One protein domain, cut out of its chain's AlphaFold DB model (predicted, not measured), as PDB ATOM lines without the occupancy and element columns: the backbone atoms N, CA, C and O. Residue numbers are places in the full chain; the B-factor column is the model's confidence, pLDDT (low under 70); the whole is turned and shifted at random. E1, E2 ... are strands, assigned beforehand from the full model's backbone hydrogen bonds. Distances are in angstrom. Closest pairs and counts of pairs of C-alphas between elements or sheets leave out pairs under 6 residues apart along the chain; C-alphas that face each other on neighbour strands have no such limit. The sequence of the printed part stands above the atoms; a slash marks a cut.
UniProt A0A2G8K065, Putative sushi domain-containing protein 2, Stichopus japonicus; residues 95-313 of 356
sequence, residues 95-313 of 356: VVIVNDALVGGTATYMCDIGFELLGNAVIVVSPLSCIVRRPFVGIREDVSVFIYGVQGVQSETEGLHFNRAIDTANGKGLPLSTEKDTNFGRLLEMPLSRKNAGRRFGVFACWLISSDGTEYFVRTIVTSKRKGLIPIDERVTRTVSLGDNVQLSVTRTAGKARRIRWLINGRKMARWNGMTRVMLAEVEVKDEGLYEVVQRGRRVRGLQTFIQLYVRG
ATOM      1  N   VAL A  95     279.015 306.999 143.447       67.62
ATOM      2  CA  VAL A  95     279.525 306.563 142.142       67.62
ATOM      3  C   VAL A  95     279.728 305.049 142.120       67.62
ATOM      4  O   VAL A  95     280.043 304.441 143.151       67.62
ATOM      5  N   VAL A  96     279.560 304.424 140.956       68.19
ATOM      6  CA  VAL A  96     279.930 303.025 140.713       68.19
ATOM      7  C   VAL A  96     281.126 302.928 139.764       68.19
ATOM      8  O   VAL A  96     281.171 303.547 138.709       68.19
ATOM      9  N   ILE A  97     282.123 302.132 140.146       65.94
ATOM     10  CA  ILE A  97     283.343 301.893 139.368       65.94
ATOM     11  C   ILE A  97     283.341 300.435 138.918       65.94
ATOM     12  O   ILE A  97     283.469 299.532 139.747       65.94
ATOM     13  N   VAL A  98     283.203 300.206 137.613       59.84
ATOM     14  CA  VAL A  98     283.222 298.870 136.998       59.84
ATOM     15  C   VAL A  98     284.637 298.567 136.503       59.84
ATOM     16  O   VAL A  98     285.173 299.310 135.689       59.84
ATOM     17  N   ASN A  99     285.255 297.498 137.014       60.62
ATOM     18  CA  ASN A  99     286.611 297.090 136.616       60.62
ATOM     19  C   ASN A  99     286.603 296.147 135.408       60.62
ATOM     20  O   ASN A  99     287.515 296.186 134.590       60.62
ATOM     21  N   ASP A 100     285.583 295.295 135.322       54.81
ATOM     22  CA  ASP A 100     285.338 294.398 134.197       54.81
ATOM     23  C   ASP A 100     283.832 294.101 134.149       54.81
ATOM     24  O   ASP A 100     283.196 293.934 135.196       54.81
ATOM     25  N   ALA A 101     283.267 294.121 132.946       56.00
ATOM     26  CA  ALA A 101     281.849 293.908 132.673       56.00
ATOM     27  C   ALA A 101     281.553 292.480 132.178       56.00
ATOM     28  O   ALA A 101     280.406 292.179 131.850       56.00
ATOM     29  N   LEU A 102     282.571 291.617 132.115       49.88
ATOM     30  CA  LEU A 102     282.447 290.185 131.853       49.88
ATOM     31  C   LEU A 102     282.150 289.404 133.142       49.88
ATOM     32  O   LEU A 102     282.341 289.906 134.251       49.88
ATOM     33  N   VAL A 103     281.695 288.152 133.006       49.12
ATOM     34  CA  VAL A 103     281.481 287.240 134.145       49.12
ATOM     35  C   VAL A 103     282.771 287.103 134.962       49.12
ATOM     36  O   VAL A 103     283.843 286.856 134.417       49.12
ATOM     37  N   GLY A 104     282.668 287.278 136.281       51.06
ATOM     38  CA  GLY A 104     283.810 287.354 137.201       51.06
ATOM     39  C   GLY A 104     284.357 288.771 137.409       51.06
ATOM     40  O   GLY A 104     285.123 288.997 138.348       51.06
ATOM     41  N   GLY A 105     283.922 289.739 136.601       56.47
ATOM     42  CA  GLY A 105     284.225 291.153 136.774       56.47
ATOM     43  C   GLY A 105     283.634 291.738 138.054       56.47
ATOM     44  O   GLY A 105     282.762 291.151 138.693       56.47
ATOM     45  N   THR A 106     284.124 292.901 138.481       55.78
ATOM     46  CA  THR A 106     283.681 293.534 139.734       55.78
ATOM     47  C   THR A 106     283.237 294.968 139.512       55.78
ATOM     48  O   THR A 106     283.907 295.734 138.821       55.78
ATOM     49  N   ALA A 107     282.143 295.353 140.166       61.47
ATOM     50  CA  ALA A 107     281.717 296.739 140.279       61.47
ATOM     51  C   ALA A 107     281.735 297.178 141.744       61.47
ATOM     52  O   ALA A 107     281.262 296.465 142.631       61.47
ATOM     53  N   THR A 108     282.313 298.347 142.004       64.19
ATOM     54  CA  THR A 108     282.507 298.901 143.347       64.19
ATOM     55  C   THR A 108     281.694 300.177 143.509       64.19
ATOM     56  O   THR A 108     281.869 301.115 142.743       64.19
ATOM     57  N   TYR A 109     280.836 300.226 144.521       63.72
ATOM     58  CA  TYR A 109     280.050 301.399 144.887       63.72
ATOM     59  C   TYR A 109     280.780 302.228 145.943       63.72
ATOM     60  O   TYR A 109     281.239 301.709 146.966       63.72
ATOM     61  N   MET A 110     280.838 303.534 145.718       58.84
ATOM     62  CA  MET A 110     281.383 304.524 146.637       58.84
ATOM     63  C   MET A 110     280.325 305.592 146.894       58.84
ATOM     64  O   MET A 110     279.638 306.002 145.971       58.84
ATOM     65  N   CYS A 111     280.188 306.034 148.141       57.03
ATOM     66  CA  CYS A 111     279.320 307.159 148.480       57.03
ATOM     67  C   CYS A 111     280.132 308.447 148.570       57.03
ATOM     68  O   CYS A 111     281.307 308.416 148.956       57.03
ATOM     69  N   ASP A 112     279.481 309.557 148.250       59.59
ATOM     70  CA  ASP A 112     280.001 310.897 148.464       59.59
ATOM     71  C   ASP A 112     280.233 311.149 149.959       59.59
ATOM     72  O   ASP A 112     279.654 310.503 150.840       59.59
ATOM     73  N   ILE A 113     281.116 312.101 150.261       57.25
ATOM     74  CA  ILE A 113     281.472 312.442 151.641       57.25
ATOM     75  C   ILE A 113     280.209 312.843 152.411       57.25
ATOM     76  O   ILE A 113     279.488 313.752 152.008       57.25
ATOM     77  N   GLY A 114     279.993 312.195 153.557       56.97
ATOM     78  CA  GLY A 114     278.841 312.444 154.425       56.97
ATOM     79  C   GLY A 114     277.677 311.476 154.231       56.97
ATOM     80  O   GLY A 114     276.738 311.557 155.013       56.97
ATOM     81  N   PHE A 115     277.765 310.552 153.267       54.41
ATOM     82  CA  PHE A 115     276.738 309.545 153.018       54.41
ATOM     83  C   PHE A 115     277.261 308.117 153.227       54.41
ATOM     84  O   PHE A 115     278.413 307.795 152.912       54.41
ATOM     85  N   GLU A 116     276.407 307.235 153.739       45.56
ATOM     86  CA  GLU A 116     276.743 305.840 154.029       45.56
ATOM     87  C   GLU A 116     276.060 304.864 153.068       45.56
ATOM     88  O   GLU A 116     274.862 304.944 152.798       45.56
ATOM     89  N   LEU A 117     276.828 303.883 152.579       52.97
ATOM     90  CA  LEU A 117     276.303 302.834 151.708       52.97
ATOM     91  C   LEU A 117     275.567 301.777 152.532       52.97
ATOM     92  O   LEU A 117     276.170 301.061 153.335       52.97
ATOM     93  N   LEU A 118     274.283 301.585 152.247       51.41
ATOM     94  CA  LEU A 118     273.521 300.463 152.787       51.41
ATOM     95  C   LEU A 118     273.728 299.193 151.946       51.41
ATOM     96  O   LEU A 118     272.997 298.942 150.989       51.41
ATOM     97  N   GLY A 119     274.709 298.365 152.323       53.31
ATOM     98  CA  GLY A 119     274.916 297.035 151.735       53.31
ATOM     99  C   GLY A 119     276.377 296.693 151.445       53.31
ATOM    100  O   GLY A 119     277.294 297.198 152.088       53.31
ATOM    101  N   ASN A 120     276.592 295.791 150.485       53.25
ATOM    102  CA  ASN A 120     277.931 295.423 150.028       53.25
ATOM    103  C   ASN A 120     278.469 296.500 149.079       53.25
ATOM    104  O   ASN A 120     277.802 296.858 148.111       53.25
ATOM    105  N   ALA A 121     279.691 296.969 149.333       57.22
ATOM    106  CA  ALA A 121     280.365 297.950 148.484       57.22
ATOM    107  C   ALA A 121     280.849 297.368 147.152       57.22
ATOM    108  O   ALA A 121     281.243 298.123 146.275       57.22
ATOM    109  N   VAL A 122     280.822 296.046 146.988       59.38
ATOM    110  CA  VAL A 122     281.317 295.355 145.797       59.38
ATOM    111  C   VAL A 122     280.279 294.340 145.350       59.38
ATOM    112  O   VAL A 122     279.775 293.569 146.172       59.38
ATOM    113  N   ILE A 123     279.989 294.330 144.054       59.09
ATOM    114  CA  ILE A 123     279.254 293.260 143.386       59.09
ATOM    115  C   ILE A 123     280.162 292.593 142.357       59.09
ATOM    116  O   ILE A 123     281.004 293.247 141.743       59.09
ATOM    117  N   VAL A 124     279.998 291.284 142.207       56.88
ATOM    118  CA  VAL A 124     280.672 290.492 141.177       56.88
ATOM    119  C   VAL A 124     279.660 290.260 140.064       56.88
ATOM    120  O   VAL A 124     278.513 289.913 140.351       56.88
ATOM    121  N   VAL A 125     280.070 290.473 138.818       57.47
ATOM    122  CA  VAL A 125     279.277 290.159 137.631       57.47
ATOM    123  C   VAL A 125     279.154 288.643 137.560       57.47
ATOM    124  O   VAL A 125     280.126 287.925 137.342       57.47
ATOM    125  N   SER A 126     277.963 288.146 137.854       61.19
ATOM    126  CA  SER A 126     277.672 286.727 138.004       61.19
ATOM    127  C   SER A 126     276.178 286.522 137.752       61.19
ATOM    128  O   SER A 126     275.385 287.370 138.174       61.19
ATOM    129  N   PRO A 127     275.764 285.407 137.124       63.53
ATOM    130  CA  PRO A 127     274.346 285.061 136.985       63.53
ATOM    131  C   PRO A 127     273.660 284.854 138.345       63.53
ATOM    132  O   PRO A 127     272.435 284.892 138.439       63.53
ATOM    133  N   LEU A 128     274.458 284.682 139.404       72.75
ATOM    134  CA  LEU A 128     274.037 284.641 140.793       72.75
ATOM    135  C   LEU A 128     274.451 285.909 141.547       72.75
ATOM    136  O   LEU A 128     275.629 286.270 141.569       72.75
ATOM    137  N   SER A 129     273.516 286.513 142.277       74.88
ATOM    138  CA  SER A 129     273.776 287.565 143.267       74.88
ATOM    139  C   SER A 129     273.408 287.107 144.678       74.88
ATOM    140  O   SER A 129     272.366 286.497 144.883       74.88
ATOM    141  N   CYS A 130     274.238 287.439 145.674       77.88
ATOM    142  CA  CYS A 130     273.998 287.088 147.079       77.88
ATOM    143  C   CYS A 130     273.934 288.343 147.957       77.88
ATOM    144  O   CYS A 130     274.944 289.007 148.201       77.88
ATOM    145  N   ILE A 131     272.738 288.689 148.431       77.88
ATOM    146  CA  ILE A 131     272.455 289.968 149.094       77.88
ATOM    147  C   ILE A 131     272.062 289.723 150.548       77.88
ATOM    148  O   ILE A 131     271.192 288.912 150.843       77.88
ATOM    149  N   VAL A 132     272.660 290.471 151.475       78.31
ATOM    150  CA  VAL A 132     272.289 290.439 152.897       78.31
ATOM    151  C   VAL A 132     271.596 291.747 153.253       78.31
ATOM    152  O   VAL A 132     272.179 292.816 153.089       78.31
ATOM    153  N   ARG A 133     270.365 291.672 153.782       66.88
ATOM    154  CA  ARG A 133     269.544 292.864 154.083       66.88
ATOM    155  C   ARG A 133     270.209 293.798 155.102       66.88
ATOM    156  O   ARG A 133     269.977 295.000 155.051       66.88
ATOM    157  N   ARG A 134     271.028 293.256 156.019       72.00
ATOM    158  CA  ARG A 134     271.880 293.988 156.981       72.00
ATOM    159  C   ARG A 134     273.084 293.124 157.388       72.00
ATOM    160  O   ARG A 134     272.882 292.165 158.135       72.00
ATOM    161  N   PRO A 135     274.318 293.420 156.944       74.25
ATOM    162  CA  PRO A 135     275.481 292.605 157.303       74.25
ATOM    163  C   PRO A 135     275.876 292.765 158.779       74.25
ATOM    164  O   PRO A 135     276.462 291.851 159.349       74.25
ATOM    165  N   PHE A 136     275.512 293.880 159.423       77.81
ATOM    166  CA  PHE A 136     275.757 294.137 160.845       77.81
ATOM    167  C   PHE A 136     274.481 293.946 161.663       77.81
ATOM    168  O   PHE A 136     273.546 294.740 161.567       77.81
ATOM    169  N   VAL A 137     274.453 292.908 162.502       78.81
ATOM    170  CA  VAL A 137     273.255 292.511 163.261       78.81
ATOM    171  C   VAL A 137     273.540 292.518 164.763       78.81
ATOM    172  O   VAL A 137     274.567 292.009 165.228       78.81
ATOM    173  N   GLY A 138     272.647 293.100 165.565       73.81
ATOM    174  CA  GLY A 138     272.743 293.031 167.019       73.81
ATOM    175  C   GLY A 138     272.506 291.615 167.557       73.81
ATOM    176  O   GLY A 138     271.629 290.886 167.114       73.81
ATOM    177  N   ILE A 139     273.267 291.211 168.579       67.75
ATOM    178  CA  ILE A 139     273.159 289.865 169.195       67.75
ATOM    179  C   ILE A 139     271.839 289.682 169.958       67.75
ATOM    180  O   ILE A 139     271.390 288.559 170.169       67.75
ATOM    181  N   ARG A 140     271.261 290.792 170.424       64.69
ATOM    182  CA  ARG A 140     270.021 290.861 171.212       64.69
ATOM    183  C   ARG A 140     268.943 291.706 170.533       64.69
ATOM    184  O   ARG A 140     267.964 292.049 171.174       64.69
ATOM    185  N   GLU A 141     269.184 292.120 169.296       62.41
ATOM    186  CA  GLU A 141     268.152 292.778 168.505       62.41
ATOM    187  C   GLU A 141     267.295 291.653 167.922       62.41
ATOM    188  O   GLU A 141     267.854 290.730 167.320       62.41
ATOM    189  N   ASP A 142     265.980 291.693 168.155       60.66
ATOM    190  CA  ASP A 142     264.987 290.707 167.692       60.66
ATOM    191  C   ASP A 142     264.788 290.795 166.171       60.66
ATOM    192  O   ASP A 142     263.707 291.060 165.658       60.66
ATOM    193  N   VAL A 143     265.878 290.635 165.427       74.94
ATOM    194  CA  VAL A 143     265.926 290.820 163.982       74.94
ATOM    195  C   VAL A 143     266.445 289.533 163.362       74.94
ATOM    196  O   VAL A 143     267.572 289.103 163.643       74.94
ATOM    197  N   SER A 144     265.613 288.897 162.537       81.94
ATOM    198  CA  SER A 144     266.013 287.797 161.656       81.94
ATOM    199  C   SER A 144     267.098 288.265 160.685       81.94
ATOM    200  O   SER A 144     267.101 289.412 160.233       81.94
ATOM    201  N   VAL A 145     268.042 287.381 160.366       85.56
ATOM    202  CA  VAL A 145     269.010 287.646 159.293       85.56
ATOM    203  C   VAL A 145     268.443 287.085 158.004       85.56
ATOM    204  O   VAL A 145     268.023 285.934 157.982       85.56
ATOM    205  N   PHE A 146     268.459 287.890 156.949       82.75
ATOM    206  CA  PHE A 146     267.944 287.519 155.638       82.75
ATOM    207  C   PHE A 146     269.074 287.541 154.613       82.75
ATOM    208  O   PHE A 146     269.754 288.567 154.477       82.75
ATOM    209  N   ILE A 147     269.256 286.421 153.912       84.81
ATOM    210  CA  ILE A 147     270.146 286.301 152.755       84.81
ATOM    211  C   ILE A 147     269.290 285.980 151.534       84.81
ATOM    212  O   ILE A 147     268.532 285.019 151.549       84.81
ATOM    213  N   TYR A 148     269.418 286.782 150.488       81.62
ATOM    214  CA  TYR A 148     268.721 286.603 149.222       81.62
ATOM    215  C   TYR A 148     269.722 286.099 148.188       81.62
ATOM    216  O   TYR A 148     270.704 286.787 147.902       81.62
ATOM    217  N   GLY A 149     269.476 284.907 147.658       80.44
ATOM    218  CA  GLY A 149     270.109 284.416 146.442       80.44
ATOM    219  C   GLY A 149     269.221 284.811 145.275       80.44
ATOM    220  O   GLY A 149     268.061 284.417 145.241       80.44
ATOM    221  N   VAL A 150     269.734 285.636 144.373       74.88
ATOM    222  CA  VAL A 150     268.995 286.150 143.218       74.88
ATOM    223  C   VAL A 150     269.598 285.540 141.966       74.88
ATOM    224  O   VAL A 150     270.805 285.656 141.749       74.88
ATOM    225  N   GLN A 151     268.743 284.911 141.174       69.38
ATOM    226  CA  GLN A 151     269.051 284.345 139.865       69.38
ATOM    227  C   GLN A 151     268.400 285.249 138.805       69.38
ATOM    228  O   GLN A 151     267.534 286.062 139.136       69.38
ATOM    229  N   GLY A 152     268.852 285.195 137.551       54.75
ATOM    230  CA  GLY A 152     268.255 285.982 136.462       54.75
ATOM    231  C   GLY A 152     266.726 285.826 136.355       54.75
ATOM    232  O   GLY A 152     266.141 284.879 136.879       54.75
ATOM    233  N   VAL A 153     266.066 286.778 135.686       42.69
ATOM    234  CA  VAL A 153     264.609 286.745 135.449       42.69
ATOM    235  C   VAL A 153     264.244 285.460 134.693       42.69
ATOM    236  O   VAL A 153     264.955 285.113 133.760       42.69
ATOM    237  N   GLN A 154     263.158 284.787 135.105       46.47
ATOM    238  CA  GLN A 154     262.636 283.517 134.554       46.47
ATOM    239  C   GLN A 154     263.453 282.245 134.822       46.47
ATOM    240  O   GLN A 154     263.101 281.187 134.312       46.47
ATOM    241  N   SER A 155     264.488 282.291 135.658       52.12
ATOM    242  CA  SER A 155     265.188 281.061 136.020       52.12
ATOM    243  C   SER A 155     264.476 280.328 137.153       52.12
ATOM    244  O   SER A 155     264.210 280.918 138.205       52.12
ATOM    245  N   GLU A 156     264.233 279.031 136.974       57.16
ATOM    246  CA  GLU A 156     263.905 278.140 138.084       57.16
ATOM    247  C   GLU A 156     264.996 278.251 139.160       57.16
ATOM    248  O   GLU A 156     266.184 278.367 138.846       57.16
ATOM    249  N   THR A 157     264.603 278.229 140.439       63.56
ATOM    250  CA  THR A 157     265.547 278.225 141.576       63.56
ATOM    251  C   THR A 157     266.213 276.861 141.766       63.56
ATOM    252  O   THR A 157     266.834 276.593 142.801       63.56
ATOM    253  N   GLU A 158     266.062 275.973 140.784       72.00
ATOM    254  CA  GLU A 158     266.710 274.680 140.745       72.00
ATOM    255  C   GLU A 158     268.234 274.881 140.723       72.00
ATOM    256  O   GLU A 158     268.771 275.759 140.050       72.00
ATOM    257  N   GLY A 159     268.943 274.158 141.592       78.00
ATOM    258  CA  GLY A 159     270.384 274.330 141.800       78.00
ATOM    259  C   GLY A 159     270.795 275.490 142.722       78.00
ATOM    260  O   GLY A 159     271.901 275.441 143.276       78.00
ATOM    261  N   LEU A 160     269.934 276.489 142.975       86.62
ATOM    262  CA  LEU A 160     270.222 277.563 143.935       86.62
ATOM    263  C   LEU A 160     270.113 277.042 145.370       86.62
ATOM    264  O   LEU A 160     269.052 276.618 145.817       86.62
ATOM    265  N   HIS A 161     271.192 277.129 146.140       90.25
ATOM    266  CA  HIS A 161     271.193 276.728 147.542       90.25
ATOM    267  C   HIS A 161     272.134 277.586 148.388       90.25
ATOM    268  O   HIS A 161     273.043 278.256 147.892       90.25
ATOM    269  N   PHE A 162     271.914 277.579 149.701       92.00
ATOM    270  CA  PHE A 162     272.740 278.323 150.645       92.00
ATOM    271  C   PHE A 162     273.665 277.395 151.413       92.00
ATOM    272  O   PHE A 162     273.305 276.281 151.778       92.00
ATOM    273  N   ASN A 163     274.859 277.883 151.729       90.81
ATOM    274  CA  ASN A 163     275.791 277.172 152.594       90.81
ATOM    275  C   ASN A 163     276.659 278.144 153.392       90.81
ATOM    276  O   ASN A 163     276.675 279.354 153.147       90.81
ATOM    277  N   ARG A 164     277.425 277.634 154.363       89.06
ATOM    278  CA  ARG A 164     278.549 278.417 154.893       89.06
ATOM    279  C   ARG A 164     279.729 278.315 153.950       89.06
ATOM    280  O   ARG A 164     280.146 277.220 153.592       89.06
ATOM    281  N   ALA A 165     280.326 279.458 153.641       85.62
ATOM    282  CA  ALA A 165     281.553 279.497 152.860       85.62
ATOM    283  C   ALA A 165     282.738 278.917 153.649       85.62
ATOM    284  O   ALA A 165     283.607 278.262 153.080       85.62
ATOM    285  N   ILE A 166     282.804 279.194 154.959       82.25
ATOM    286  CA  ILE A 166     283.930 278.837 155.832       82.25
ATOM    287  C   ILE A 166     283.412 278.430 157.220       82.25
ATOM    288  O   ILE A 166     282.441 278.995 157.726       82.25
ATOM    289  N   ASP A 167     284.091 277.475 157.869       80.81
ATOM    290  CA  ASP A 167     283.816 277.122 159.266       80.81
ATOM    291  C   ASP A 167     284.318 278.211 160.225       80.81
ATOM    292  O   ASP A 167     285.516 278.367 160.496       80.81
ATOM    293  N   THR A 168     283.366 278.933 160.803       72.81
ATOM    294  CA  THR A 168     283.594 279.999 161.780       72.81
ATOM    295  C   THR A 168     283.483 279.501 163.230       72.81
ATOM    296  O   THR A 168     283.013 280.234 164.100       72.81
ATOM    297  N   ALA A 169     283.912 278.260 163.496       76.06
ATOM    298  CA  ALA A 169     283.783 277.520 164.764       76.06
ATOM    299  C   ALA A 169     282.354 277.098 165.130       76.06
ATOM    300  O   ALA A 169     282.087 276.775 166.287       76.06
ATOM    301  N   ASN A 170     281.445 277.110 164.160       73.81
ATOM    302  CA  ASN A 170     280.059 276.678 164.330       73.81
ATOM    303  C   ASN A 170     279.705 275.512 163.391       73.81
ATOM    304  O   ASN A 170     278.535 275.146 163.305       73.81
ATOM    305  N   GLY A 171     280.706 274.928 162.719       78.00
ATOM    306  CA  GLY A 171     280.530 273.903 161.697       78.00
ATOM    307  C   GLY A 171     280.366 274.501 160.299       78.00
ATOM    308  O   GLY A 171     280.322 275.720 160.126       78.00
ATOM    309  N   LYS A 172     280.289 273.618 159.297       79.75
ATOM    310  CA  LYS A 172     280.092 273.981 157.883       79.75
ATOM    311  C   LYS A 172     278.615 274.082 157.472       79.75
ATOM    312  O   LYS A 172     278.314 274.700 156.462       79.75
ATOM    313  N   GLY A 173     277.705 273.505 158.253       85.00
ATOM    314  CA  GLY A 173     276.272 273.541 157.962       85.00
ATOM    315  C   GLY A 173     275.633 274.900 158.244       85.00
ATOM    316  O   GLY A 173     276.139 275.707 159.043       85.00
ATOM    317  N   LEU A 174     274.486 275.138 157.610       89.56
ATOM    318  CA  LEU A 174     273.653 276.289 157.921       89.56
ATOM    319  C   LEU A 174     273.194 276.255 159.394       89.56
ATOM    320  O   LEU A 174     273.029 275.191 159.995       89.56
ATOM    321  N   PRO A 175     273.057 277.429 160.032       88.38
ATOM    322  CA  PRO A 175     272.386 277.544 161.322       88.38
ATOM    323  C   PRO A 175     270.899 277.174 161.194       88.38
ATOM    324  O   PRO A 175     270.423 276.900 160.104       88.38
ATOM    325  N   LEU A 176     270.143 277.210 162.298       89.81
ATOM    326  CA  LEU A 176     268.684 277.075 162.205       89.81
ATOM    327  C   LEU A 176     268.141 278.173 161.275       89.81
ATOM    328  O   LEU A 176     268.322 279.360 161.577       89.81
ATOM    329  N   SER A 177     267.522 277.765 160.173       91.44
ATOM    330  CA  SER A 177     267.047 278.640 159.107       91.44
ATOM    331  C   SER A 177     265.865 278.031 158.365       91.44
ATOM    332  O   SER A 177     265.671 276.818 158.395       91.44
ATOM    333  N   THR A 178     265.119 278.890 157.682       91.94
ATOM    334  CA  THR A 178     264.052 278.518 156.754       91.94
ATOM    335  C   THR A 178     264.404 279.065 155.381       91.94
ATOM    336  O   THR A 178     264.855 280.207 155.272       91.94
ATOM    337  N   GLU A 179     264.202 278.262 154.346       92.44
ATOM    338  CA  GLU A 179     264.347 278.688 152.958       92.44
ATOM    339  C   GLU A 179     262.967 278.874 152.331       92.44
ATOM    340  O   GLU A 179     262.042 278.114 152.616       92.44
ATOM    341  N   LYS A 180     262.819 279.919 151.520       87.00
ATOM    342  CA  LYS A 180     261.581 280.229 150.809       87.00
ATOM    343  C   LYS A 180     261.900 280.686 149.393       87.00
ATOM    344  O   LYS A 180     262.659 281.641 149.220       87.00
ATOM    345  N   ASP A 181     261.296 280.041 148.404       83.06
ATOM    346  CA  ASP A 181     261.365 280.489 147.016       83.06
ATOM    347  C   ASP A 181     260.587 281.792 146.803       83.06
ATOM    348  O   ASP A 181     259.600 282.101 147.479       83.06
ATOM    349  N   THR A 182     261.087 282.592 145.873       72.75
ATOM    350  CA  THR A 182     260.545 283.890 145.474       72.75
ATOM    351  C   THR A 182     260.569 283.985 143.953       72.75
ATOM    352  O   THR A 182     261.303 283.251 143.299       72.75
ATOM    353  N   ASN A 183     259.852 284.953 143.386       63.44
ATOM    354  CA  ASN A 183     259.773 285.145 141.932       63.44
ATOM    355  C   ASN A 183     261.128 285.425 141.247       63.44
ATOM    356  O   ASN A 183     261.202 285.410 140.025       63.44
ATOM    357  N   PHE A 184     262.180 285.735 142.010       65.25
ATOM    358  CA  PHE A 184     263.486 286.154 141.485       65.25
ATOM    359  C   PHE A 184     264.659 285.356 142.080       65.25
ATOM    360  O   PHE A 184     265.811 285.778 141.986       65.25
ATOM    361  N   GLY A 185     264.387 284.246 142.770       78.62
ATOM    362  CA  GLY A 185     265.413 283.487 143.482       78.62
ATOM    363  C   GLY A 185     264.913 282.914 144.801       78.62
ATOM    364  O   GLY A 185     263.718 282.695 144.986       78.62
ATOM    365  N   ARG A 186     265.810 282.729 145.767       84.00
ATOM    366  CA  ARG A 186     265.501 282.117 147.066       84.00
ATOM    367  C   ARG A 186     265.900 283.027 148.222       84.00
ATOM    368  O   ARG A 186     266.871 283.781 148.152       84.00
ATOM    369  N   LEU A 187     265.147 282.955 149.310       86.69
ATOM    370  CA  LEU A 187     265.401 283.663 150.557       86.69
ATOM    371  C   LEU A 187     265.757 282.669 151.660       86.69
ATOM    372  O   LEU A 187     264.974 281.777 151.964       86.69
ATOM    373  N   LEU A 188     266.895 282.887 152.311       90.69
ATOM    374  CA  LEU A 188     267.279 282.240 153.557       90.69
ATOM    375  C   LEU A 188     266.978 283.166 154.738       90.69
ATOM    376  O   LEU A 188     267.620 284.210 154.906       90.69
ATOM    377  N   GLU A 189     266.050 282.761 155.597       91.00
ATOM    378  CA  GLU A 189     265.768 283.422 156.866       91.00
ATOM    379  C   GLU A 189     266.426 282.677 158.032       91.00
ATOM    380  O   GLU A 189     266.194 281.494 158.259       91.00
ATOM    381  N   MET A 190     267.212 283.395 158.834       90.56
ATOM    382  CA  MET A 190     267.792 282.898 160.080       90.56
ATOM    383  C   MET A 190     267.159 283.605 161.292       90.56
ATOM    384  O   MET A 190     267.618 284.696 161.687       90.56
ATOM    385  N   PRO A 191     266.155 282.987 161.941       87.12
ATOM    386  CA  PRO A 191     265.456 283.599 163.064       87.12
ATOM    387  C   PRO A 191     266.353 283.719 164.297       87.12
ATOM    388  O   PRO A 191     267.238 282.885 164.550       87.12
ATOM    389  N   LEU A 192     266.120 284.759 165.104       81.88
ATOM    390  CA  LEU A 192     266.770 284.864 166.406       81.88
ATOM    391  C   LEU A 192     266.218 283.779 167.341       81.88
ATOM    392  O   LEU A 192     265.027 283.689 167.606       81.88
ATOM    393  N   SER A 193     267.118 282.975 167.897       77.12
ATOM    394  CA  SER A 193     266.802 282.012 168.950       77.12
ATOM    395  C   SER A 193     267.971 281.934 169.920       77.12
ATOM    396  O   SER A 193     269.129 282.062 169.510       77.12
ATOM    397  N   ARG A 194     267.710 281.651 171.204       72.88
ATOM    398  CA  ARG A 194     268.775 281.401 172.198       72.88
ATOM    399  C   ARG A 194     269.743 280.305 171.740       72.88
ATOM    400  O   ARG A 194     270.934 280.398 172.020       72.88
ATOM    401  N   LYS A 195     269.249 279.310 170.992       71.50
ATOM    402  CA  LYS A 195     270.054 278.217 170.422       71.50
ATOM    403  C   LYS A 195     270.865 278.640 169.185       71.50
ATOM    404  O   LYS A 195     271.816 277.955 168.825       71.50
ATOM    405  N   ASN A 196     270.514 279.765 168.551       75.56
ATOM    406  CA  ASN A 196     271.063 280.206 167.263       75.56
ATOM    407  C   ASN A 196     271.836 281.539 167.321       75.56
ATOM    408  O   ASN A 196     272.533 281.884 166.372       75.56
ATOM    409  N   ALA A 197     271.757 282.285 168.428       75.00
ATOM    410  CA  ALA A 197     272.228 283.670 168.522       75.00
ATOM    411  C   ALA A 197     273.671 283.880 168.025       75.00
ATOM    412  O   ALA A 197     273.906 284.808 167.266       75.00
ATOM    413  N   GLY A 198     274.614 283.005 168.399       78.19
ATOM    414  CA  GLY A 198     276.015 283.080 167.950       78.19
ATOM    415  C   GLY A 198     276.299 282.406 166.603       78.19
ATOM    416  O   GLY A 198     277.336 282.669 165.998       78.19
ATOM    417  N   ARG A 199     275.393 281.543 166.130       85.38
ATOM    418  CA  ARG A 199     275.561 280.767 164.896       85.38
ATOM    419  C   ARG A 199     275.152 281.562 163.659       85.38
ATOM    420  O   ARG A 199     275.712 281.334 162.602       85.38
ATOM    421  N   ARG A 200     274.253 282.541 163.763       86.62
ATOM    422  CA  ARG A 200     273.847 283.387 162.615       86.62
ATOM    423  C   ARG A 200     274.953 284.291 162.067       86.62
ATOM    424  O   ARG A 200     274.808 284.849 160.990       86.62
ATOM    425  N   PHE A 201     276.048 284.437 162.806       87.69
ATOM    426  CA  PHE A 201     277.217 285.190 162.376       87.69
ATOM    427  C   PHE A 201     278.211 284.274 161.665       87.69
ATOM    428  O   PHE A 201     278.413 283.120 162.061       87.69
ATOM    429  N   GLY A 202     278.851 284.798 160.629       89.19
ATOM    430  CA  GLY A 202     279.830 284.069 159.843       89.19
ATOM    431  C   GLY A 202     279.850 284.505 158.387       89.19
ATOM    432  O   GLY A 202     279.315 285.552 158.023       89.19
ATOM    433  N   VAL A 203     280.480 283.666 157.571       89.25
ATOM    434  CA  VAL A 203     280.543 283.852 156.123       89.25
ATOM    435  C   VAL A 203     279.693 282.786 155.465       89.25
ATOM    436  O   VAL A 203     279.914 281.585 155.640       89.25
ATOM    437  N   PHE A 204     278.698 283.259 154.739       90.00
ATOM    438  CA  PHE A 204     277.719 282.469 154.021       90.00
ATOM    439  C   PHE A 204     277.999 282.562 152.535       90.00
ATOM    440  O   PHE A 204     278.789 283.397 152.090       90.00
ATOM    441  N   ALA A 205     277.362 281.693 151.777       88.44
ATOM    442  CA  ALA A 205     277.402 281.754 150.342       88.44
ATOM    443  C   ALA A 205     276.078 281.332 149.739       88.44
ATOM    444  O   ALA A 205     275.417 280.424 150.249       88.44
ATOM    445  N   CYS A 206     275.762 281.992 148.638       87.94
ATOM    446  CA  CYS A 206     274.810 281.499 147.670       87.94
ATOM    447  C   CYS A 206     275.603 280.670 146.655       87.94
ATOM    448  O   CYS A 206     276.650 281.122 146.182       87.94
ATOM    449  N   TRP A 207     275.108 279.478 146.361       87.62
ATOM    450  CA  TRP A 207     275.632 278.568 145.354       87.62
ATOM    451  C   TRP A 207     274.561 278.347 144.303       87.62
ATOM    452  O   TRP A 207     273.402 278.158 144.656       87.62
ATOM    453  N   LEU A 208     274.953 278.354 143.041       83.50
ATOM    454  CA  LEU A 208     274.095 278.012 141.922       83.50
ATOM    455  C   LEU A 208     274.853 277.026 141.048       83.50
ATOM    456  O   LEU A 208     275.979 277.305 140.652       83.50
ATOM    457  N   ILE A 209     274.228 275.898 140.757       82.81
ATOM    458  CA  ILE A 209     274.715 274.956 139.755       82.81
ATOM    459  C   ILE A 209     273.802 275.138 138.553       82.81
ATOM    460  O   ILE A 209     272.597 274.923 138.662       82.81
ATOM    461  N   SER A 210     274.366 275.628 137.455       72.69
ATOM    462  CA  SER A 210     273.658 275.805 136.191       72.69
ATOM    463  C   SER A 210     273.354 274.447 135.544       72.69
ATOM    464  O   SER A 210     273.958 273.433 135.898       72.69
ATOM    465  N   SER A 211     272.413 274.416 134.599       72.31
ATOM    466  CA  SER A 211     272.016 273.203 133.868       72.31
ATOM    467  C   SER A 211     273.176 272.561 133.096       72.31
ATOM    468  O   SER A 211     273.226 271.343 132.956       72.31
ATOM    469  N   ASP A 212     274.146 273.367 132.659       72.62
ATOM    470  CA  ASP A 212     275.405 272.931 132.039       72.62
ATOM    471  C   ASP A 212     276.437 272.368 133.043       72.62
ATOM    472  O   ASP A 212     277.531 271.960 132.653       72.62
ATOM    473  N   GLY A 213     276.115 272.349 134.341       71.94
ATOM    474  CA  GLY A 213     277.010 271.930 135.418       71.94
ATOM    475  C   GLY A 213     277.991 273.008 135.888       71.94
ATOM    476  O   GLY A 213     278.792 272.742 136.786       71.94
ATOM    477  N   THR A 214     277.943 274.224 135.333       73.38
ATOM    478  CA  THR A 214     278.790 275.337 135.773       73.38
ATOM    479  C   THR A 214     278.374 275.799 137.170       73.38
ATOM    480  O   THR A 214     277.217 276.150 137.417       73.38
ATOM    481  N   GLU A 215     279.331 275.834 138.099       77.75
ATOM    482  CA  GLU A 215     279.093 276.275 139.474       77.75
ATOM    483  C   GLU A 215     279.402 277.767 139.656       77.75
ATOM    484  O   GLU A 215     280.520 278.235 139.433       77.75
ATOM    485  N   TYR A 216     278.421 278.509 140.163       75.62
ATOM    486  CA  TYR A 216     278.550 279.898 140.578       75.62
ATOM    487  C   TYR A 216     278.456 280.003 142.093       75.62
ATOM    488  O   TYR A 216     277.577 279.431 142.739       75.62
ATOM    489  N   PHE A 217     279.351 280.790 142.679       79.19
ATOM    490  CA  PHE A 217     279.472 280.902 144.122       79.19
ATOM    491  C   PHE A 217     279.765 282.339 144.535       79.19
ATOM    492  O   PHE A 217     280.775 282.924 144.145       79.19
ATOM    493  N   VAL A 218     278.906 282.901 145.388       78.31
ATOM    494  CA  VAL A 218     279.060 284.273 145.889       78.31
ATOM    495  C   VAL A 218     279.058 284.277 147.409       78.31
ATOM    496  O   VAL A 218     278.077 283.894 148.049       78.31
ATOM    497  N   ARG A 219     280.163 284.749 148.003       83.12
ATOM    498  CA  ARG A 219     280.307 284.887 149.459       83.12
ATOM    499  C   ARG A 219     279.616 286.141 149.968       83.12
ATOM    500  O   ARG A 219     279.684 287.204 149.361       83.12
ATOM    501  N   THR A 220     279.050 286.035 151.160       83.44
ATOM    502  CA  THR A 220     278.504 287.166 151.897       83.44
ATOM    503  C   THR A 220     278.782 287.047 153.390       83.44
ATOM    504  O   THR A 220     278.982 285.954 153.926       83.44
ATOM    505  N   ILE A 221     278.838 288.181 154.080       86.56
ATOM    506  CA  ILE A 221     279.286 288.266 155.470       86.56
ATOM    507  C   ILE A 221     278.144 288.764 156.349       86.56
ATOM    508  O   ILE A 221     277.532 289.794 156.077       86.56
ATOM    509  N   VAL A 222     277.921 288.060 157.459       87.12
ATOM    510  CA  VAL A 222     277.055 288.506 158.553       87.12
ATOM    511  C   VAL A 222     277.902 288.601 159.816       87.12
ATOM    512  O   VAL A 222     278.440 287.609 160.313       87.12
ATOM    513  N   THR A 223     278.021 289.802 160.363       85.44
ATOM    514  CA  THR A 223     278.826 290.105 161.544       85.44
ATOM    515  C   THR A 223     278.003 290.820 162.614       85.44
ATOM    516  O   THR A 223     276.886 291.288 162.388       85.44
ATOM    517  N   SER A 224     278.530 290.850 163.834       81.00
ATOM    518  CA  SER A 224     277.826 291.426 164.971       81.00
ATOM    519  C   SER A 224     278.051 292.935 165.082       81.00
ATOM    520  O   SER A 224     279.192 293.388 165.098       81.00
ATOM    521  N   LYS A 225     276.969 293.708 165.265       75.44
ATOM    522  CA  LYS A 225     277.022 295.172 165.460       75.44
ATOM    523  C   LYS A 225     277.440 295.600 166.879       75.44
ATOM    524  O   LYS A 225     277.803 296.750 167.099       75.44
ATOM    525  N   ARG A 226     277.374 294.720 167.894       67.12
ATOM    526  CA  ARG A 226     277.623 295.097 169.307       67.12
ATOM    527  C   ARG A 226     278.429 294.046 170.082       67.12
ATOM    528  O   ARG A 226     278.036 292.889 170.157       67.12
ATOM    529  N   LYS A 227     279.472 294.509 170.795       59.91
ATOM    530  CA  LYS A 227     280.354 293.763 171.730       59.91
ATOM    531  C   LYS A 227     281.282 292.717 171.090       59.91
ATOM    532  O   LYS A 227     281.215 291.541 171.431       59.91
ATOM    533  N   GLY A 228     282.267 293.149 170.308       70.19
ATOM    534  CA  GLY A 228     283.340 292.256 169.863       70.19
ATOM    535  C   GLY A 228     284.484 293.009 169.200       70.19
ATOM    536  O   GLY A 228     285.282 293.665 169.877       70.19
ATOM    537  N   LEU A 229     284.525 292.884 167.881       79.25
ATOM    538  CA  LEU A 229     285.441 293.513 166.940       79.25
ATOM    539  C   LEU A 229     284.586 293.988 165.760       79.25
ATOM    540  O   LEU A 229     283.699 293.246 165.350       79.25
ATOM    541  N   ILE A 230     284.810 295.197 165.256       82.19
ATOM    542  CA  ILE A 230     284.088 295.760 164.101       82.19
ATOM    543  C   ILE A 230     285.146 296.413 163.197       82.19
ATOM    544  O   ILE A 230     286.077 297.011 163.743       82.19
ATOM    545  N   PRO A 231     285.088 296.294 161.860       84.56
ATOM    546  CA  PRO A 231     285.981 297.041 160.975       84.56
ATOM    547  C   PRO A 231     285.836 298.547 161.236       84.56
ATOM    548  O   PRO A 231     284.741 299.004 161.550       84.56
ATOM    549  N   ILE A 232     286.928 299.321 161.189       80.38
ATOM    550  CA  ILE A 232     286.887 300.749 161.593       80.38
ATOM    551  C   ILE A 232     285.895 301.571 160.763       80.38
ATOM    552  O   ILE A 232     285.300 302.510 161.273       80.38
ATOM    553  N   ASP A 233     285.723 301.198 159.509       73.06
ATOM    554  CA  ASP A 233     284.849 301.811 158.515       73.06
ATOM    555  C   ASP A 233     283.477 301.128 158.413       73.06
ATOM    556  O   ASP A 233     282.747 301.399 157.469       73.06
ATOM    557  N   GLU A 234     283.151 300.198 159.320       74.44
ATOM    558  CA  GLU A 234     281.951 299.349 159.239       74.44
ATOM    559  C   GLU A 234     281.775 298.700 157.851       74.44
ATOM    560  O   GLU A 234     280.666 298.435 157.394       74.44
ATOM    561  N   ARG A 235     282.888 298.386 157.170       74.62
ATOM    562  CA  ARG A 235     282.888 297.708 155.870       74.62
ATOM    563  C   ARG A 235     283.486 296.317 155.991       74.62
ATOM    564  O   ARG A 235     284.612 296.126 156.439       74.62
ATOM    565  N   VAL A 236     282.710 295.329 155.560       79.00
ATOM    566  CA  VAL A 236     283.130 293.918 155.516       79.00
ATOM    567  C   VAL A 236     283.815 293.542 154.204       79.00
ATOM    568  O   VAL A 236     284.304 292.426 154.082       79.00
ATOM    569  N   THR A 237     283.862 294.450 153.229       79.88
ATOM    570  CA  THR A 237     284.518 294.271 151.929       79.88
ATOM    571  C   THR A 237     285.486 295.421 151.675       79.88
ATOM    572  O   THR A 237     285.212 296.564 152.044       79.88
ATOM    573  N   ARG A 238     286.632 295.117 151.064       79.62
ATOM    574  CA  ARG A 238     287.624 296.090 150.609       79.62
ATOM    575  C   ARG A 238     288.150 295.681 149.249       79.62
ATOM    576  O   ARG A 238     288.569 294.543 149.086       79.62
ATOM    577  N   THR A 239     288.176 296.628 148.325       74.94
ATOM    578  CA  THR A 239     288.778 296.452 147.005       74.94
ATOM    579  C   THR A 239     290.028 297.303 146.930       74.94
ATOM    580  O   THR A 239     289.998 298.473 147.314       74.94
ATOM    581  N   VAL A 240     291.119 296.714 146.461       79.50
ATOM    582  CA  VAL A 240     292.410 297.383 146.274       79.50
ATOM    583  C   VAL A 240     292.992 296.990 144.925       79.50
ATOM    584  O   VAL A 240     292.569 296.000 144.334       79.50
ATOM    585  N   SER A 241     293.923 297.773 144.410       79.38
ATOM    586  CA  SER A 241     294.645 297.494 143.165       79.38
ATOM    587  C   SER A 241     295.979 296.822 143.476       79.38
ATOM    588  O   SER A 241     296.495 296.938 144.589       79.38
ATOM    589  N   LEU A 242     296.546 296.123 142.493       82.50
ATOM    590  CA  LEU A 242     297.909 295.606 142.612       82.50
ATOM    591  C   LEU A 242     298.900 296.725 142.956       82.50
ATOM    592  O   LEU A 242     298.882 297.789 142.342       82.50
ATOM    593  N   GLY A 243     299.768 296.468 143.933       80.88
ATOM    594  CA  GLY A 243     300.764 297.424 144.418       80.88
ATOM    595  C   GLY A 243     300.239 298.441 145.437       80.88
ATOM    596  O   GLY A 243     301.043 299.160 146.030       80.88
ATOM    597  N   ASP A 244     298.929 298.490 145.709       85.06
ATOM    598  CA  ASP A 244     298.388 299.399 146.721       85.06
ATOM    599  C   ASP A 244     298.860 299.007 148.129       85.06
ATOM    600  O   ASP A 244     299.004 297.832 148.471       85.06
ATOM    601  N   ASN A 245     299.035 300.007 148.993       88.19
ATOM    602  CA  ASN A 245     299.253 299.796 150.421       88.19
ATOM    603  C   ASN A 245     297.909 299.888 151.152       88.19
ATOM    604  O   ASN A 245     297.287 300.950 151.177       88.19
ATOM    605  N   VAL A 246     297.464 298.805 151.795       89.62
ATOM    606  CA  VAL A 246     296.168 298.769 152.495       89.62
ATOM    607  C   VAL A 246     296.318 298.502 153.985       89.62
ATOM    608  O   VAL A 246     297.013 297.589 154.431       89.62
ATOM    609  N   GLN A 247     295.596 299.291 154.782       91.12
ATOM    610  CA  GLN A 247     295.522 299.118 156.227       91.12
ATOM    611  C   GLN A 247     294.223 298.422 156.637       91.12
ATOM    612  O   GLN A 247     293.170 299.057 156.719       91.12
ATOM    613  N   LEU A 248     294.288 297.148 157.009       91.75
ATOM    614  CA  LEU A 248     293.156 296.432 157.596       91.75
ATOM    615  C   LEU A 248     293.062 296.758 159.086       91.75
ATOM    616  O   LEU A 248     294.024 296.580 159.832       91.75
ATOM    617  N   SER A 249     291.916 297.269 159.535       90.00
ATOM    618  CA  SER A 249     291.770 297.769 160.905       90.00
ATOM    619  C   SER A 249     290.445 297.391 161.535       90.00
ATOM    620  O   SER A 249     289.405 297.449 160.888       90.00
ATOM    621  N   VAL A 250     290.480 297.099 162.836       88.50
ATOM    622  CA  VAL A 250     289.285 296.825 163.641       88.50
ATOM    623  C   VAL A 250     289.238 297.699 164.894       88.50
ATOM    624  O   VAL A 250     290.240 297.863 165.600       88.50
ATOM    625  N   THR A 251     288.064 298.242 165.206       81.12
ATOM    626  CA  THR A 251     287.774 298.840 166.510       81.12
ATOM    627  C   THR A 251     287.455 297.755 167.538       81.12
ATOM    628  O   THR A 251     286.963 296.665 167.229       81.12
ATOM    629  N   ARG A 252     287.757 298.051 168.807       71.44
ATOM    630  CA  ARG A 252     287.465 297.170 169.940       71.44
ATOM    631  C   ARG A 252     286.450 297.820 170.855       71.44
ATOM    632  O   ARG A 252     286.767 298.792 171.526       71.44
ATOM    633  N   THR A 253     285.276 297.211 170.965       59.75
ATOM    634  CA  THR A 253     284.231 297.686 171.882       59.75
ATOM    635  C   THR A 253     284.406 297.134 173.309       59.75
ATOM    636  O   THR A 253     283.850 297.697 174.242       59.75
ATOM    637  N   ALA A 254     285.157 296.030 173.520       55.53
ATOM    638  CA  ALA A 254     285.429 295.464 174.860       55.53
ATOM    639  C   ALA A 254     286.619 294.457 174.927       55.53
ATOM    640  O   ALA A 254     286.766 293.587 174.067       55.53
ATOM    641  N   GLY A 255     287.427 294.472 176.006       60.06
ATOM    642  CA  GLY A 255     288.433 293.428 176.354       60.06
ATOM    643  C   GLY A 255     289.908 293.874 176.295       60.06
ATOM    644  O   GLY A 255     290.151 295.058 176.134       60.06
ATOM    645  N   LYS A 256     290.895 292.956 176.423       60.69
ATOM    646  CA  LYS A 256     292.366 293.220 176.342       60.69
ATOM    647  C   LYS A 256     292.948 292.897 174.944       60.69
ATOM    648  O   LYS A 256     292.565 291.884 174.360       60.69
ATOM    649  N   ALA A 257     293.915 293.694 174.458       58.06
ATOM    650  CA  ALA A 257     294.528 293.594 173.114       58.06
ATOM    651  C   ALA A 257     295.225 292.256 172.839       58.06
ATOM    652  O   ALA A 257     295.021 291.651 171.792       58.06
ATOM    653  N   ARG A 258     295.946 291.721 173.835       63.12
ATOM    654  CA  ARG A 258     296.705 290.453 173.760       63.12
ATOM    655  C   ARG A 258     295.872 289.202 173.423       63.12
ATOM    656  O   ARG A 258     296.413 288.104 173.355       63.12
ATOM    657  N   ARG A 259     294.547 289.322 173.271       78.00
ATOM    658  CA  ARG A 259     293.625 288.211 172.974       78.00
ATOM    659  C   ARG A 259     293.123 288.190 171.526       78.00
ATOM    660  O   ARG A 259     292.310 287.316 171.227       78.00
ATOM    661  N   ILE A 260     293.563 289.125 170.680       87.38
ATOM    662  CA  ILE A 260     293.179 289.212 169.264       87.38
ATOM    663  C   ILE A 260     294.101 288.342 168.416       87.38
ATOM    664  O   ILE A 260     295.311 288.306 168.653       87.38
ATOM    665  N   ARG A 261     293.534 287.646 167.434       90.00
ATOM    666  CA  ARG A 261     294.275 286.886 166.427       90.00
ATOM    667  C   ARG A 261     293.643 287.109 165.065       90.00
ATOM    668  O   ARG A 261     292.420 287.180 164.971       90.00
ATOM    669  N   TRP A 262     294.487 287.161 164.048       92.38
ATOM    670  CA  TRP A 262     294.074 287.229 162.655       92.38
ATOM    671  C   TRP A 262     294.158 285.845 162.026       92.38
ATOM    672  O   TRP A 262     295.077 285.071 162.321       92.38
ATOM    673  N   LEU A 263     293.191 285.534 161.176       91.69
ATOM    674  CA  LEU A 263     293.203 284.374 160.309       91.69
ATOM    675  C   LEU A 263     292.971 284.845 158.876       91.69
ATOM    676  O   LEU A 263     292.121 285.700 158.657       91.69
ATOM    677  N   ILE A 264     293.696 284.278 157.917       91.94
ATOM    678  CA  ILE A 264     293.470 284.503 156.485       91.94
ATOM    679  C   ILE A 264     292.993 283.184 155.902       91.94
ATOM    680  O   ILE A 264     293.682 282.172 156.042       91.94
ATOM    681  N   ASN A 265     291.793 283.168 155.320       88.00
ATOM    682  CA  ASN A 265     291.173 281.960 154.768       88.00
ATOM    683  C   ASN A 265     291.206 280.778 155.770       88.00
ATOM    684  O   ASN A 265     291.491 279.635 155.423       88.00
ATOM    685  N   GLY A 266     290.996 281.072 157.062       85.25
ATOM    686  CA  GLY A 266     291.037 280.096 158.161       85.25
ATOM    687  C   GLY A 266     292.430 279.752 158.718       85.25
ATOM    688  O   GLY A 266     292.524 279.086 159.753       85.25
ATOM    689  N   ARG A 267     293.528 280.229 158.116       88.94
ATOM    690  CA  ARG A 267     294.906 279.998 158.593       88.94
ATOM    691  C   ARG A 267     295.351 281.091 159.561       88.94
ATOM    692  O   ARG A 267     295.229 282.270 159.263       88.94
ATOM    693  N   LYS A 268     295.885 280.719 160.731       90.62
ATOM    694  CA  LYS A 268     296.293 281.673 161.783       90.62
ATOM    695  C   LYS A 268     297.558 282.443 161.398       90.62
ATOM    696  O   LYS A 268     298.576 281.834 161.091       90.62
ATOM    697  N   MET A 269     297.534 283.762 161.573       93.25
ATOM    698  CA  MET A 269     298.680 284.639 161.325       93.25
ATOM    699  C   MET A 269     299.366 285.014 162.638       93.25
ATOM    700  O   MET A 269     298.998 285.991 163.293       93.25
ATOM    701  N   ALA A 270     300.378 284.240 163.042       90.25
ATOM    702  CA  ALA A 270     301.071 284.448 164.317       90.25
ATOM    703  C   ALA A 270     301.737 285.832 164.421       90.25
ATOM    704  O   ALA A 270     301.690 286.456 165.484       90.25
ATOM    705  N   ARG A 271     302.278 286.341 163.305       92.31
ATOM    706  CA  ARG A 271     302.925 287.663 163.221       92.31
ATOM    707  C   ARG A 271     302.001 288.842 163.555       92.31
ATOM    708  O   ARG A 271     302.491 289.894 163.937       92.31
ATOM    709  N   TRP A 272     300.680 288.670 163.453       91.94
ATOM    710  CA  TRP A 272     299.692 289.728 163.713       91.94
ATOM    711  C   TRP A 272     298.967 289.563 165.053       91.94
ATOM    712  O   TRP A 272     297.946 290.202 165.319       91.94
ATOM    713  N   ASN A 273     299.465 288.688 165.928       89.38
ATOM    714  CA  ASN A 273     298.853 288.454 167.230       89.38
ATOM    715  C   ASN A 273     298.799 289.739 168.068       89.38
ATOM    716  O   ASN A 273     299.805 290.399 168.308       89.38
ATOM    717  N   GLY A 274     297.606 290.069 168.563       86.69
ATOM    718  CA  GLY A 274     297.363 291.255 169.383       86.69
ATOM    719  C   GLY A 274     297.260 292.577 168.619       86.69
ATOM    720  O   GLY A 274     296.905 293.580 169.240       86.69
ATOM    721  N   MET A 275     297.507 292.585 167.307       89.69
ATOM    722  CA  MET A 275     297.393 293.781 166.475       89.69
ATOM    723  C   MET A 275     295.922 294.077 166.155       89.69
ATOM    724  O   MET A 275     295.160 293.182 165.791       89.69
ATOM    725  N   THR A 276     295.511 295.338 166.288       89.00
ATOM    726  CA  THR A 276     294.193 295.838 165.843       89.00
ATOM    727  C   THR A 276     294.242 296.473 164.456       89.00
ATOM    728  O   THR A 276     293.195 296.760 163.882       89.00
ATOM    729  N   ARG A 277     295.449 296.716 163.941       90.81
ATOM    730  CA  ARG A 277     295.722 297.288 162.625       90.81
ATOM    731  C   ARG A 277     296.855 296.495 161.992       90.81
ATOM    732  O   ARG A 277     297.832 296.198 162.675       90.81
ATOM    733  N   VAL A 278     296.701 296.150 160.725       93.12
ATOM    734  CA  VAL A 278     297.684 295.418 159.931       93.12
ATOM    735  C   VAL A 278     297.863 296.166 158.619       93.12
ATOM    736  O   VAL A 278     296.875 296.505 157.972       93.12
ATOM    737  N   MET A 279     299.114 296.419 158.249       93.12
ATOM    738  CA  MET A 279     299.475 296.961 156.943       93.12
ATOM    739  C   MET A 279     299.826 295.808 156.008       93.12
ATOM    740  O   MET A 279     300.638 294.952 156.367       93.12
ATOM    741  N   LEU A 280     299.221 295.803 154.829       93.62
ATOM    742  CA  LEU A 280     299.697 295.055 153.674       93.62
ATOM    743  C   LEU A 280     300.341 296.084 152.753       93.62
ATOM    744  O   LEU A 280     299.689 297.065 152.390       93.62
ATOM    745  N   ALA A 281     301.627 295.905 152.482       92.50
ATOM    746  CA  ALA A 281     302.360 296.759 151.566       92.50
ATOM    747  C   ALA A 281     302.446 296.069 150.208       92.50
ATOM    748  O   ALA A 281     302.607 294.850 150.194       92.50
ATOM    749  N   GLU A 282     302.345 296.846 149.131       90.12
ATOM    750  CA  GLU A 282     302.466 296.368 147.750       90.12
ATOM    751  C   GLU A 282     301.589 295.136 147.485       90.12
ATOM    752  O   GLU A 282     302.079 294.053 147.180       90.12
ATOM    753  N   VAL A 283     300.273 295.291 147.673       89.19
ATOM    754  CA  VAL A 283     299.321 294.174 147.627       89.19
ATOM    755  C   VAL A 283     299.423 293.387 146.319       89.19
ATOM    756  O   VAL A 283     299.363 293.951 145.226       89.19
ATOM    757  N   GLU A 284     299.491 292.065 146.441       87.06
ATOM    758  CA  GLU A 284     299.486 291.124 145.325       87.06
ATOM    759  C   GLU A 284     298.180 290.312 145.270       87.06
ATOM    760  O   GLU A 284     297.448 290.210 146.254       87.06
ATOM    761  N   VAL A 285     297.913 289.631 144.145       81.75
ATOM    762  CA  VAL A 285     296.742 288.735 143.995       81.75
ATOM    763  C   VAL A 285     296.683 287.678 145.110       81.75
ATOM    764  O   VAL A 285     295.609 287.315 145.578       81.75
ATOM    765  N   LYS A 286     297.840 287.207 145.596       86.06
ATOM    766  CA  LYS A 286     297.932 286.213 146.682       86.06
ATOM    767  C   LYS A 286     297.454 286.729 148.046       86.06
ATOM    768  O   LYS A 286     297.194 285.916 148.933       86.06
ATOM    769  N   ASP A 287     297.397 288.048 148.231       89.69
ATOM    770  CA  ASP A 287     296.873 288.664 149.449       89.69
ATOM    771  C   ASP A 287     295.338 288.705 149.434       89.69
ATOM    772  O   ASP A 287     294.716 288.961 150.463       89.69
ATOM    773  N   GLU A 288     294.691 288.409 148.305       85.88
ATOM    774  CA  GLU A 288     293.239 288.311 148.246       85.88
ATOM    775  C   GLU A 288     292.695 287.240 149.207       85.88
ATOM    776  O   GLU A 288     293.208 286.121 149.324       85.88
ATOM    777  N   GLY A 289     291.594 287.562 149.893       87.81
ATOM    778  CA  GLY A 289     290.885 286.568 150.682       87.81
ATOM    779  C   GLY A 289     290.081 287.117 151.845       87.81
ATOM    780  O   GLY A 289     289.869 288.318 152.016       87.81
ATOM    781  N   LEU A 290     289.624 286.182 152.675       89.81
ATOM    782  CA  LEU A 290     288.846 286.472 153.865       89.81
ATOM    783  C   LEU A 290     289.756 286.597 155.088       89.81
ATOM    784  O   LEU A 290     290.312 285.611 155.582       89.81
ATOM    785  N   TYR A 291     289.811 287.801 155.641       93.38
ATOM    786  CA  TYR A 291     290.488 288.112 156.887       93.38
ATOM    787  C   TYR A 291     289.495 288.014 158.044       93.38
ATOM    788  O   TYR A 291     288.614 288.855 158.205       93.38
ATOM    789  N   GLU A 292     289.634 286.987 158.876       91.62
ATOM    790  CA  GLU A 292     288.856 286.812 160.102       91.62
ATOM    791  C   GLU A 292     289.661 287.335 161.300       91.62
ATOM    792  O   GLU A 292     290.800 286.928 161.539       91.62
ATOM    793  N   VAL A 293     289.049 288.201 162.107       90.69
ATOM    794  CA  VAL A 293     289.646 288.699 163.350       90.69
ATOM    795  C   VAL A 293     288.876 288.151 164.538       90.69
ATOM    796  O   VAL A 293     287.692 288.434 164.728       90.69
ATOM    797  N   VAL A 294     289.561 287.368 165.372       88.75
ATOM    798  CA  VAL A 294     288.948 286.657 166.498       88.75
ATOM    799  C   VAL A 294     289.493 287.132 167.834       88.75
ATOM    800  O   VAL A 294     290.689 287.372 168.001       88.75
ATOM    801  N   GLN A 295     288.621 287.166 168.840       84.44
ATOM    802  CA  GLN A 295     289.016 287.295 170.240       84.44
ATOM    803  C   GLN A 295     288.937 285.922 170.930       84.44
ATOM    804  O   GLN A 295     287.956 285.188 170.771       84.44
ATOM    805  N   ARG A 296     289.966 285.549 171.707       78.50
ATOM    806  CA  ARG A 296     290.046 284.233 172.382       78.50
ATOM    807  C   ARG A 296     288.753 283.899 173.147       78.50
ATOM    808  O   ARG A 296     288.311 284.683 173.984       78.50
ATOM    809  N   GLY A 297     288.189 282.717 172.876       73.75
ATOM    810  CA  GLY A 297     286.977 282.200 173.531       73.75
ATOM    811  C   GLY A 297     285.663 282.832 173.059       73.75
ATOM    812  O   GLY A 297     284.620 282.584 173.656       73.75
ATOM    813  N   ARG A 298     285.695 283.673 172.017       77.88
ATOM    814  CA  ARG A 298     284.517 284.409 171.537       77.88
ATOM    815  C   ARG A 298     284.093 284.085 170.097       77.88
ATOM    816  O   ARG A 298     283.023 284.522 169.693       77.88
ATOM    817  N   ARG A 299     284.867 283.258 169.380       80.19
ATOM    818  CA  ARG A 299     284.587 282.803 168.001       80.19
ATOM    819  C   ARG A 299     283.263 282.021 167.876       80.19
ATOM    820  O   ARG A 299     282.442 282.302 167.020       80.19
ATOM    821  N   VAL A 300     282.987 281.117 168.818       76.94
ATOM    822  CA  VAL A 300     281.710 280.365 168.873       76.94
ATOM    823  C   VAL A 300     280.499 281.242 169.216       76.94
ATOM    824  O   VAL A 300     279.352 280.842 169.044       76.94
ATOM    825  N   ARG A 301     280.736 282.455 169.734       76.00
ATOM    826  CA  ARG A 301     279.682 283.401 170.122       76.00
ATOM    827  C   ARG A 301     279.343 284.387 169.002       76.00
ATOM    828  O   ARG A 301     278.516 285.262 169.240       76.00
ATOM    829  N   GLY A 302     279.986 284.273 167.835       76.56
ATOM    830  CA  GLY A 302     279.783 285.184 166.709       76.56
ATOM    831  C   GLY A 302     280.296 286.603 166.960       76.56
ATOM    832  O   GLY A 302     279.771 287.559 166.405       76.56
ATOM    833  N   LEU A 303     281.290 286.748 167.842       80.50
ATOM    834  CA  LEU A 303     281.901 288.037 168.203       80.50
ATOM    835  C   LEU A 303     283.211 288.312 167.451       80.50
ATOM    836  O   LEU A 303     283.977 289.201 167.828       80.50
ATOM    837  N   GLN A 304     283.514 287.485 166.457       86.06
ATOM    838  CA  GLN A 304     284.531 287.735 165.452       86.06
ATOM    839  C   GLN A 304     284.004 288.700 164.395       86.06
ATOM    840  O   GLN A 304     282.794 288.866 164.221       86.06
ATOM    841  N   THR A 305     284.931 289.289 163.656       88.19
ATOM    842  CA  THR A 305     284.600 290.069 162.473       88.19
ATOM    843  C   THR A 305     285.395 289.596 161.276       88.19
ATOM    844  O   THR A 305     286.359 288.839 161.421       88.19
ATOM    845  N   PHE A 306     284.951 290.021 160.106       88.56
ATOM    846  CA  PHE A 306     285.465 289.580 158.830       88.56
ATOM    847  C   PHE A 306     285.689 290.789 157.935       88.56
ATOM    848  O   PHE A 306     284.897 291.730 157.946       88.56
ATOM    849  N   ILE A 307     286.761 290.730 157.158       89.75
ATOM    850  CA  ILE A 307     287.053 291.665 156.082       89.75
ATOM    851  C   ILE A 307     287.402 290.811 154.866       89.75
ATOM    852  O   ILE A 307     288.384 290.076 154.884       89.75
ATOM    853  N   GLN A 308     286.579 290.863 153.830       88.19
ATOM    854  CA  GLN A 308     286.881 290.300 152.523       88.19
ATOM    855  C   GLN A 308     287.715 291.322 151.750       88.19
ATOM    856  O   GLN A 308     287.233 292.421 151.480       88.19
ATOM    857  N   LEU A 309     288.955 290.973 151.423       86.44
ATOM    858  CA  LEU A 309     289.796 291.745 150.514       86.44
ATOM    859  C   LEU A 309     289.614 291.189 149.099       86.44
ATOM    860  O   LEU A 309     289.629 289.970 148.934       86.44
ATOM    861  N   TYR A 310     289.447 292.078 148.126       80.88
ATOM    862  CA  TYR A 310     289.478 291.816 146.689       80.88
ATOM    863  C   TYR A 310     290.650 292.587 146.086       80.88
ATOM    864  O   TYR A 310     290.809 293.778 146.379       80.88
ATOM    865  N   VAL A 311     291.459 291.925 145.261       80.50
ATOM    866  CA  VAL A 311     292.630 292.529 144.622       80.50
ATOM    867  C   VAL A 311     292.386 292.610 143.122       80.50
ATOM    868  O   VAL A 311     292.277 291.604 142.430       80.50
ATOM    869  N   ARG A 312     292.311 293.835 142.602       71.94
ATOM    870  CA  ARG A 312     292.134 294.092 141.173       71.94
ATOM    871  C   ARG A 312     293.443 293.816 140.450       71.94
ATOM    872  O   ARG A 312     294.418 294.542 140.646       71.94
ATOM    873  N   GLY A 313     293.448 292.781 139.615       56.28
ATOM    874  CA  GLY A 313     294.487 292.590 138.610       56.28
ATOM    875  C   GLY A 313     294.410 293.680 137.541       56.28
ATOM    876  O   GLY A 313     293.325 294.179 137.249       56.28
TER     877      GLY A 313
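AT A GLANCE: This is residues 95 to 313 of the 356 residues of the protein "Putative sushi domain-containing protein 2" of Stichopus japonicus (UniProt A0A2G8K065). Two sandwiches of strands stand side by side as two lobes: in one the sheet E4 E5 E8 E7 faces the sheet E6 E9 E10, and in the other the twisted sheet E12 E18 E17 E14 E15 faces the smaller sheet E11 E13 E16. The small sheet E1 E2 E3 sits beside the join of the lobes, its E3 near E4 and E12. The printed part has 219 residues with no named helix and eighteen named strands, E1 to E18 in chain order; it is all strand, though under half of the residues, 100, are in named elements. The five-strand sheet is mixed and the other four are antiparallel. The whole is compact, with a radius of gyration of the C-alphas of 17.3 A and spans of 52 by 44 by 36 A.

IN THESE COORDINATES: Find C-alpha 95 at (279.525, 306.563, 142.142), where E1, residues 95 to 98, begins. Read on through E2, 106 to 111; E3, 122 to 124; E4, 128 to 132; E5, 145 to 151, 19.7 A long; E6, 161 to 164; E7, 178 to 182; E8, 185 to 190; and E9, 202 to 209, 22.6 A. E10, 215 to 224, is the longest strand by residues, 29.7 A, from C-alpha 215 at (279.093, 276.275, 139.474). Then come E11, 229 to 231; E12, 237 to 241; E13, 246 to 252; E14, 260 to 264; E15, 267 to 269; E16, 277 to 280; E17, 289 to 295; and E18, 305 to 312, 22.9 A, ending at C-alpha 312 at (292.134, 294.092, 141.173).

HOW THE PARTS SIT: E1 E2 E3 is a meander, each strand the antiparallel neighbour of the one before; look at N 95 and O 110, 2.8 A, and N 107 and O 123, 2.9 A. Four other sheets make a stack of sheets, face to face in turn. E4 E5 E8 E7 and E6 E9 E10 have planes 16 degrees apart; the closest C-alphas of E4 and E10 are those of Cys 130 and Val 218, 5.9 A. In the hairpin E9 and E10, N 204 and O 220 are 2.8 A apart. E6 E9 E10 also faces the strongly twisted five-strand sheet, and the closest C-alphas of E10 and E18 are those of Thr 223 and Thr 305, 5.8 A. There E12 is parallel to E18, with N 238 and O 308 2.8 A apart. That sheet faces E11 E13 E16, their strands at 10 degrees; the closest C-alphas of E11 and E18 are those of Leu 229 and Thr 305, 5.7 A.

THE WHOLE: The C-alphas farthest apart, those of Gln 154 and Arg 258, are 52.4 A apart. The printed part has no cut. The links E4 to E5, E6 to E7 and E8 to E9 are long. Mean pLDDT of the printed part is 77.0; 56 residues are under 70, among them residues 95 to 127.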